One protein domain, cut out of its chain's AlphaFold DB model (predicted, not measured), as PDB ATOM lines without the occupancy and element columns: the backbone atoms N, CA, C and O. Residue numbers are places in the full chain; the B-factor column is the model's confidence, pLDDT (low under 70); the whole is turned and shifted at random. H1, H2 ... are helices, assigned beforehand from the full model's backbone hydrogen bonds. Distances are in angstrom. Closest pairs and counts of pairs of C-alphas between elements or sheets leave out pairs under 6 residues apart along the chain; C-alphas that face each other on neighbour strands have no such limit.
ATOM      1  N   LEU A   7     148.233 141.523 156.919       97.12
ATOM      2  CA  LEU A   7     149.512 141.646 156.233       97.12
ATOM      3  C   LEU A   7     149.315 141.310 154.751       97.12
ATOM      4  O   LEU A   7     148.984 140.174 154.407       97.12
ATOM      5  N   ILE A   8     149.479 142.304 153.884       97.88
ATOM      6  CA  ILE A   8     149.296 142.139 152.442       97.88
ATOM      7  C   ILE A   8     150.614 141.663 151.833       97.88
ATOM      8  O   ILE A   8     151.606 142.383 151.863       97.88
ATOM      9  N   ASP A   9     150.606 140.459 151.264       98.00
ATOM     10  CA  ASP A   9     151.758 139.869 150.578       98.00
ATOM     11  C   ASP A   9     152.203 140.683 149.346       98.00
ATOM     12  O   ASP A   9     151.397 141.342 148.678       98.00
ATOM     13  N   THR A  10     153.483 140.578 148.990       97.88
ATOM     14  CA  THR A  10     154.092 141.237 147.827       97.88
ATOM     15  C   THR A  10     153.333 140.974 146.530       97.88
ATOM     16  O   THR A  10     153.122 141.895 145.739       97.88
ATOM     17  N   SER A  11     152.877 139.741 146.290       97.75
ATOM     18  CA  SER A  11     152.138 139.410 145.064       97.75
ATOM     19  C   SER A  11     150.810 140.174 144.960       97.75
ATOM     20  O   SER A  11     150.443 140.650 143.880       97.75
ATOM     21  N   ALA A  12     150.119 140.372 146.086       98.19
ATOM     22  CA  ALA A  12     148.891 141.156 146.148       98.19
ATOM     23  C   ALA A  12     149.166 142.653 145.945       98.19
ATOM     24  O   ALA A  12     148.454 143.301 145.173       98.19
ATOM     25  N   TRP A  13     150.240 143.184 146.538       97.38
ATOM     26  CA  TRP A  13     150.698 144.550 146.267       97.38
ATOM     27  C   TRP A  13     151.040 144.772 144.796       97.38
ATOM     28  O   TRP A  13     150.626 145.773 144.217       97.38
ATOM     29  N   ILE A  14     151.719 143.826 144.143       96.31
ATOM     30  CA  ILE A  14     152.030 143.909 142.709       96.31
ATOM     31  C   ILE A  14     150.747 144.027 141.876       96.31
ATOM     32  O   ILE A  14     150.694 144.833 140.944       96.31
ATOM     33  N   HIS A  15     149.702 143.262 142.203       97.81
ATOM     34  CA  HIS A  15     148.403 143.398 141.542       97.81
ATOM     35  C   HIS A  15     147.704 144.725 141.863       97.81
ATOM     36  O   HIS A  15     147.012 145.260 140.999       97.81
ATOM     37  N   ALA A  16     147.872 145.266 143.068       96.31
ATOM     38  CA  ALA A  16     147.267 146.537 143.446       96.31
ATOM     39  C   ALA A  16     147.942 147.744 142.772       96.31
ATOM     40  O   ALA A  16     147.250 148.653 142.313       96.31
ATOM     41  N   LEU A  17     149.274 147.732 142.681       92.94
ATOM     42  CA  LEU A  17     150.091 148.845 142.192       92.94
ATOM     43  C   LEU A  17     150.179 148.899 140.662       92.94
ATOM     44  O   LEU A  17     150.298 149.975 140.078       92.94
ATOM     45  N   ARG A  18     150.133 147.751 139.973       91.62
ATOM     46  CA  ARG A  18     150.285 147.720 138.512       91.62
ATOM     47  C   ARG A  18     148.954 147.980 137.797       91.62
ATOM     48  O   ARG A  18     147.961 147.327 138.114       91.62
ATOM     49  N   PRO A  19     148.932 148.803 136.728       91.06
ATOM     50  CA  PRO A  19     147.728 149.016 135.918       91.06
ATOM     51  C   PRO A  19     147.128 147.724 135.345       91.06
ATOM     52  O   PRO A  19     145.914 147.611 135.213       91.06
ATOM     53  N   SER A  20     147.981 146.744 135.031       94.88
ATOM     54  CA  SER A  20     147.606 145.433 134.488       94.88
ATOM     55  C   SER A  20     147.346 144.366 135.560       94.88
ATOM     56  O   SER A  20     147.332 143.176 135.249       94.88
ATOM     57  N   GLY A  21     147.246 144.753 136.833       95.75
ATOM     58  CA  GLY A  21     146.992 143.831 137.933       95.75
ATOM     59  C   GLY A  21     145.586 143.227 137.907       95.75
ATOM     60  O   GLY A  21     144.689 143.699 137.205       95.75
ATOM     61  N   ASN A  22     145.377 142.159 138.681       98.12
ATOM     62  CA  ASN A  22     144.063 141.540 138.796       98.12
ATOM     63  C   ASN A  22     143.121 142.498 139.541       98.12
ATOM     64  O   ASN A  22     143.379 142.862 140.687       98.12
ATOM     65  N   VAL A  23     142.018 142.878 138.890       97.62
ATOM     66  CA  VAL A  23     141.066 143.863 139.423       97.62
ATOM     67  C   VAL A  23     140.473 143.416 140.759       97.62
ATOM     68  O   VAL A  23     140.385 144.227 141.672       97.62
ATOM     69  N   ALA A  24     140.125 142.136 140.917       97.69
ATOM     70  CA  ALA A  24     139.532 141.639 142.157       97.69
ATOM     71  C   ALA A  24     140.502 141.755 143.343       97.69
ATOM     72  O   ALA A  24     140.098 142.154 144.431       97.69
ATOM     73  N   VAL A  25     141.789 141.464 143.120       98.12
ATOM     74  CA  VAL A  25     142.831 141.618 144.148       98.12
ATOM     75  C   VAL A  25     143.023 143.092 144.498       98.12
ATOM     76  O   VAL A  25     143.053 143.445 145.674       98.12
ATOM     77  N   ARG A  26     143.082 143.973 143.492       97.88
ATOM     78  CA  ARG A  26     143.213 145.420 143.712       97.88
ATOM     79  C   ARG A  26     142.056 145.990 144.534       97.88
ATOM     80  O   ARG A  26     142.299 146.781 145.442       97.88
ATOM     81  N   GLU A  27     140.818 145.582 144.253       97.94
ATOM     82  CA  GLU A  27     139.657 146.040 145.027       97.94
ATOM     83  C   GLU A  27     139.683 145.524 146.475       97.94
ATOM     84  O   GLU A  27     139.330 146.268 147.386       97.94
ATOM     85  N   GLN A  28     140.170 144.303 146.722       97.62
ATOM     86  CA  GLN A  28     140.356 143.800 148.091       97.62
ATOM     87  C   GLN A  28     141.413 144.599 148.860       97.62
ATOM     88  O   GLN A  28     141.171 144.996 149.999       97.62
ATOM     89  N   VAL A  29     142.560 144.886 148.237       97.50
ATOM     90  CA  VAL A  29     143.608 145.723 148.845       97.50
ATOM     91  C   VAL A  29     143.069 147.123 149.149       97.50
ATOM     92  O   VAL A  29     143.265 147.637 150.248       97.50
ATOM     93  N   ARG A  30     142.315 147.719 148.217       96.62
ATOM     94  CA  ARG A  30     141.667 149.021 148.418       96.62
ATOM     95  C   ARG A  30     140.669 149.002 149.577       96.62
ATOM     96  O   ARG A  30     140.645 149.958 150.348       96.62
ATOM     97  N   ALA A  31     139.865 147.948 149.712       97.44
ATOM     98  CA  ALA A  31     138.935 147.807 150.829       97.44
ATOM     99  C   ALA A  31     139.681 147.750 152.173       97.44
ATOM    100  O   ALA A  31     139.353 148.506 153.080       97.44
ATOM    101  N   LEU A  32     140.749 146.951 152.272       96.56
ATOM    102  CA  LEU A  32     141.570 146.859 153.487       96.56
ATOM    103  C   LEU A  32     142.248 148.187 153.852       96.56
ATOM    104  O   LEU A  32     142.327 148.530 155.032       96.56
ATOM    105  N   LEU A  33     142.715 148.941 152.854       95.81
ATOM    106  CA  LEU A  33     143.253 150.289 153.049       95.81
ATOM    107  C   LEU A  33     142.177 151.253 153.568       95.81
ATOM    108  O   LEU A  33     142.419 151.968 154.536       95.81
ATOM    109  N   ALA A  34     140.981 151.242 152.972       96.25
ATOM    110  CA  ALA A  34     139.863 152.091 153.391       96.25
ATOM    111  C   ALA A  34     139.340 151.741 154.796       96.25
ATOM    112  O   ALA A  34     138.894 152.621 155.527       96.25
ATOM    113  N   GLU A  35     139.420 150.468 155.182       95.12
ATOM    114  CA  GLU A  35     139.090 149.988 156.526       95.12
ATOM    115  C   GLU A  35     140.179 150.314 157.568       95.12
ATOM    116  O   GLU A  35     139.946 150.113 158.758       95.12
ATOM    117  N   GLY A  36     141.362 150.790 157.156       94.00
ATOM    118  CA  GLY A  36     142.496 151.015 158.060       94.00
ATOM    119  C   GLY A  36     143.086 149.716 158.618       94.00
ATOM    120  O   GLY A  36     143.548 149.676 159.756       94.00
ATOM    121  N   ARG A  37     143.012 148.628 157.843       95.00
ATOM    122  CA  ARG A  37     143.402 147.273 158.265       95.00
ATOM    123  C   ARG A  37     144.534 146.670 157.445       95.00
ATOM    124  O   ARG A  37     144.997 145.585 157.784       95.00
ATOM    125  N   ALA A  38     144.957 147.330 156.374       96.25
ATOM    126  CA  ALA A  38     146.116 146.920 155.598       96.25
ATOM    127  C   ALA A  38     147.406 147.164 156.393       96.25
ATOM    128  O   ALA A  38     147.634 148.271 156.872       96.25
ATOM    129  N   ALA A  39     148.249 146.141 156.483       96.06
ATOM    130  CA  ALA A  39     149.595 146.225 157.027       96.06
ATOM    131  C   ALA A  39     150.608 145.703 156.001       96.06
ATOM    132  O   ALA A  39     150.281 144.881 155.135       96.06
ATOM    133  N   THR A  40     151.850 146.159 156.124       96.62
ATOM    134  CA  THR A  40     153.009 145.625 155.397       96.62
ATOM    135  C   THR A  40     154.141 145.311 156.380       96.62
ATOM    136  O   THR A  40     153.988 145.479 157.587       96.62
ATOM    137  N   CYS A  41     155.273 144.809 155.891       96.06
ATOM    138  CA  CYS A  41     156.496 144.683 156.681       96.06
ATOM    139  C   CYS A  41     157.724 144.969 155.818       96.06
ATOM    140  O   CYS A  41     157.651 145.012 154.588       96.06
ATOM    141  N   GLU A  42     158.878 145.126 156.452       95.56
ATOM    142  CA  GLU A  42     160.131 145.495 155.798       95.56
ATOM    143  C   GLU A  42     160.557 144.486 154.725       95.56
ATOM    144  O   GLU A  42     161.121 144.883 153.708       95.56
ATOM    145  N   MET A  43     160.252 143.193 154.906       97.12
ATOM    146  CA  MET A  43     160.537 142.169 153.895       97.12
ATOM    147  C   MET A  43     159.693 142.369 152.629       97.12
ATOM    148  O   MET A  43     160.219 142.302 151.522       97.12
ATOM    149  N   ILE A  44     158.405 142.685 152.777       97.31
ATOM    150  CA  ILE A  44     157.515 142.975 151.642       97.31
ATOM    151  C   ILE A  44     157.952 144.268 150.943       97.31
ATOM    152  O   ILE A  44     158.011 144.330 149.715       97.31
ATOM    153  N   VAL A  45     158.329 145.294 151.714       96.00
ATOM    154  CA  VAL A  45     158.884 146.540 151.162       96.00
ATOM    155  C   VAL A  45     160.158 146.259 150.360       96.00
ATOM    156  O   VAL A  45     160.308 146.800 149.266       96.00
ATOM    157  N   LEU A  46     161.052 145.396 150.857       95.38
ATOM    158  CA  LEU A  46     162.276 145.000 150.155       95.38
ATOM    159  C   LEU A  46     161.971 144.332 148.807       95.38
ATOM    160  O   LEU A  46     162.578 144.687 147.794       95.38
ATOM    161  N   GLU A  47     161.026 143.393 148.775       96.75
ATOM    162  CA  GLU A  47     160.638 142.703 147.541       96.75
ATOM    163  C   GLU A  47     160.013 143.659 146.514       96.75
ATOM    164  O   GLU A  47     160.355 143.607 145.329       96.75
ATOM    165  N   LEU A  48     159.146 144.576 146.959       96.25
ATOM    166  CA  LEU A  48     158.535 145.585 146.089       96.25
ATOM    167  C   LEU A  48     159.572 146.590 145.568       96.25
ATOM    168  O   LEU A  48     159.566 146.911 144.377       96.25
ATOM    169  N   ALA A  49     160.490 147.040 146.426       94.88
ATOM    170  CA  ALA A  49     161.568 147.956 146.061       94.88
ATOM    171  C   ALA A  49     162.497 147.367 144.990       94.88
ATOM    172  O   ALA A  49     162.949 148.097 144.109       94.88
ATOM    173  N   GLY A  50     162.720 146.048 145.000       94.81
ATOM    174  CA  GLY A  50     163.462 145.353 143.944       94.81
ATOM    175  C   GLY A  50     162.827 145.462 142.548       94.81
ATOM    176  O   GLY A  50     163.495 145.210 141.546       94.81
ATOM    177  N   GLY A  51     161.549 145.848 142.462       92.19
ATOM    178  CA  GLY A  51     160.836 146.087 141.207       92.19
ATOM    179  C   GLY A  51     160.929 147.517 140.660       92.19
ATOM    180  O   GLY A  51     160.519 147.729 139.515       92.19
ATOM    181  N   ALA A  52     161.437 148.480 141.439       94.12
ATOM    182  CA  ALA A  52     161.583 149.871 141.015       94.12
ATOM    183  C   ALA A  52     162.702 150.013 139.968       94.12
ATOM    184  O   ALA A  52     163.794 149.466 140.113       94.12
ATOM    185  N   ARG A  53     162.434 150.756 138.891       92.62
ATOM    186  CA  ARG A  53     163.361 150.964 137.763       92.62
ATOM    187  C   ARG A  53     164.114 152.279 137.852       92.62
ATOM    188  O   ARG A  53     165.123 152.455 137.171       92.62
ATOM    189  N   THR A  54     163.611 153.209 138.655       96.00
ATOM    190  CA  THR A  54     164.227 154.512 138.879       96.00
ATOM    191  C   THR A  54     164.290 154.817 140.367       96.00
ATOM    192  O   THR A  54     163.517 154.291 141.166       96.00
ATOM    193  N   GLU A  55     165.200 155.710 140.748       95.06
ATOM    194  CA  GLU A  55     165.289 156.179 142.129       95.06
ATOM    195  C   GLU A  55     164.019 156.930 142.566       95.06
ATOM    196  O   GLU A  55     163.639 156.871 143.731       95.06
ATOM    197  N   GLY A  56     163.336 157.596 141.626       95.81
ATOM    198  CA  GLY A  56     162.049 158.243 141.880       95.81
ATOM    199  C   GLY A  56     160.969 157.235 142.269       95.81
ATOM    200  O   GLY A  56     160.371 157.379 143.328       95.81
ATOM    201  N   GLU A  57     160.805 156.174 141.469       93.19
ATOM    202  CA  GLU A  57     159.869 155.076 141.765       93.19
ATOM    203  C   GLU A  57     160.183 154.410 143.113       93.19
ATOM    204  O   GLU A  57     159.275 154.090 143.874       93.19
ATOM    205  N   TYR A  58     161.470 154.223 143.425       95.00
ATOM    206  CA  TYR A  58     161.899 153.669 144.710       95.00
ATOM    207  C   TYR A  58     161.481 154.558 145.888       95.00
ATOM    208  O   TYR A  58     160.919 154.062 146.864       95.00
ATOM    209  N   ARG A  59     161.746 155.871 145.810       94.69
ATOM    210  CA  ARG A  59     161.415 156.805 146.896       94.69
ATOM    211  C   ARG A  59     159.911 156.902 147.114       94.69
ATOM    212  O   ARG A  59     159.488 156.781 148.258       94.69
ATOM    213  N   GLU A  60     159.139 157.067 146.041       93.06
ATOM    214  CA  GLU A  60     157.673 157.143 146.092       93.06
ATOM    215  C   GLU A  60     157.088 155.887 146.755       93.06
ATOM    216  O   GLU A  60     156.383 155.980 147.757       93.06
ATOM    217  N   LEU A  61     157.503 154.702 146.294       93.44
ATOM    218  CA  LEU A  61     157.066 153.428 146.863       93.44
ATOM    219  C   LEU A  61     157.397 153.300 148.360       93.44
ATOM    220  O   LEU A  61     156.573 152.837 149.148       93.44
ATOM    221  N   CYS A  62     158.612 153.675 148.769       92.38
ATOM    222  CA  CYS A  62     159.015 153.594 150.170       92.38
ATOM    223  C   CYS A  62     158.290 154.613 151.059       92.38
ATOM    224  O   CYS A  62     158.054 154.314 152.229       92.38
ATOM    225  N   GLU A  63     157.977 155.806 150.556       93.44
ATOM    226  CA  GLU A  63     157.198 156.802 151.299       93.44
ATOM    227  C   GLU A  63     155.756 156.336 151.506       93.44
ATOM    228  O   GLU A  63     155.276 156.365 152.642       93.44
ATOM    229  N   ASP A  64     155.118 155.802 150.464       91.69
ATOM    230  CA  ASP A  64     153.746 155.292 150.537       91.69
ATOM    231  C   ASP A  64     153.616 154.113 151.513       91.69
ATOM    232  O   ASP A  64     152.714 154.074 152.353       91.69
ATOM    233  N   LEU A  65     154.538 153.146 151.445       91.81
ATOM    234  CA  LEU A  65     154.473 151.937 152.271       91.81
ATOM    235  C   LEU A  65     154.851 152.176 153.738       91.81
ATOM    236  O   LEU A  65     154.405 151.425 154.604       91.81
ATOM    237  N   LYS A  66     155.628 153.224 154.049       90.88
ATOM    238  CA  LYS A  66     155.963 153.587 155.439       90.88
ATOM    239  C   LYS A  66     154.740 153.947 156.274       90.88
ATOM    240  O   LYS A  66     154.794 153.799 157.488       90.88
ATOM    241  N   ALA A  67     153.656 154.404 155.651       88.81
ATOM    242  CA  ALA A  67     152.407 154.693 156.352       88.81
ATOM    243  C   ALA A  67     151.675 153.427 156.842       88.81
ATOM    244  O   ALA A  67     150.683 153.543 157.559       88.81
ATOM    245  N   LEU A  68     152.135 152.237 156.434       87.94
ATOM    246  CA  LEU A  68     151.514 150.935 156.702       87.94
ATOM    247  C   LEU A  68     152.380 150.015 157.587       87.94
ATOM    248  O   LEU A  68     152.023 148.843 157.753       87.94
TER     249      LEU A  68
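Overview. This is residues 7 to 68 of the 69 residues of an uncharacterized protein of candidate division NC10 bacterium (UniProt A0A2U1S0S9). A helical hairpin, H3 and H4, makes one end of this small domain and a single helix, H2, makes the other, with the short H1 between them, crosswise to H2 and meeting H3 on its other side. The link of residues 35 to 41 runs from the end of H2 across to H3, and H4 meets H3 alone among the helices. The printed part has 62 residues, with four named helices in the order H1, H2, H3, H4 and no named strand; the class is all helix. It is compact, with a radius of gyration of the C-alphas of 11.2 A, and spans 29 by 24 by 16 A.

Arrangement. H2, residues 23 to 34, touches H1, residues 10 to 17, about perpendicular at 90 degrees; their closest C-alphas, those of Ala 16 and Arg 26, are 4.2 A apart. H1 also touches H3, residues 42 to 49, at a steep tilt of 51 degrees, the same way, with the closest C-alphas, those of Thr 10 and Ile 44, 5.4 A apart. H3 and H4, residues 55 to 66, form a helical hairpin: they touch at a shallow tilt of 31 degrees, opposite ways, with the closest C-alphas, those of Ala 49 and Tyr 58, 5.9 A apart. H4 is apart from H1 and H2, and H2 is apart from H3. The helix packing is mostly crossed, but only just: 1 of the 3 touching pairs is at a shallow tilt. In H1, H2, H3 and H4 every O i to N i+4 pair is within hydrogen-bond range.

Along the chain. H2 has 12 residues and measures 16.3 A from first to last C-alpha, from C-alpha 23 at (141.066, 143.863, 139.423). H4, also 12 residues, measures 16.5 A and ends with C-alpha 66 at (155.963, 153.587, 155.439). H1 and H3 have 8 residues each, 10.3 A and 10.1 A long; H1 begins with C-alpha 10 at (154.092, 141.237, 147.827).

Size, cuts and confidence. The two C-alphas farthest apart, those of Glu 35 and Thr 54, are 31.0 A from each other. The printed part, residues 7 to 68, has no cut. The links H1 to H2 and H3 to H4 are tight, and H2 to H3 is short. The mean pLDDT of the printed part is 95.3, and no printed residue is under 70.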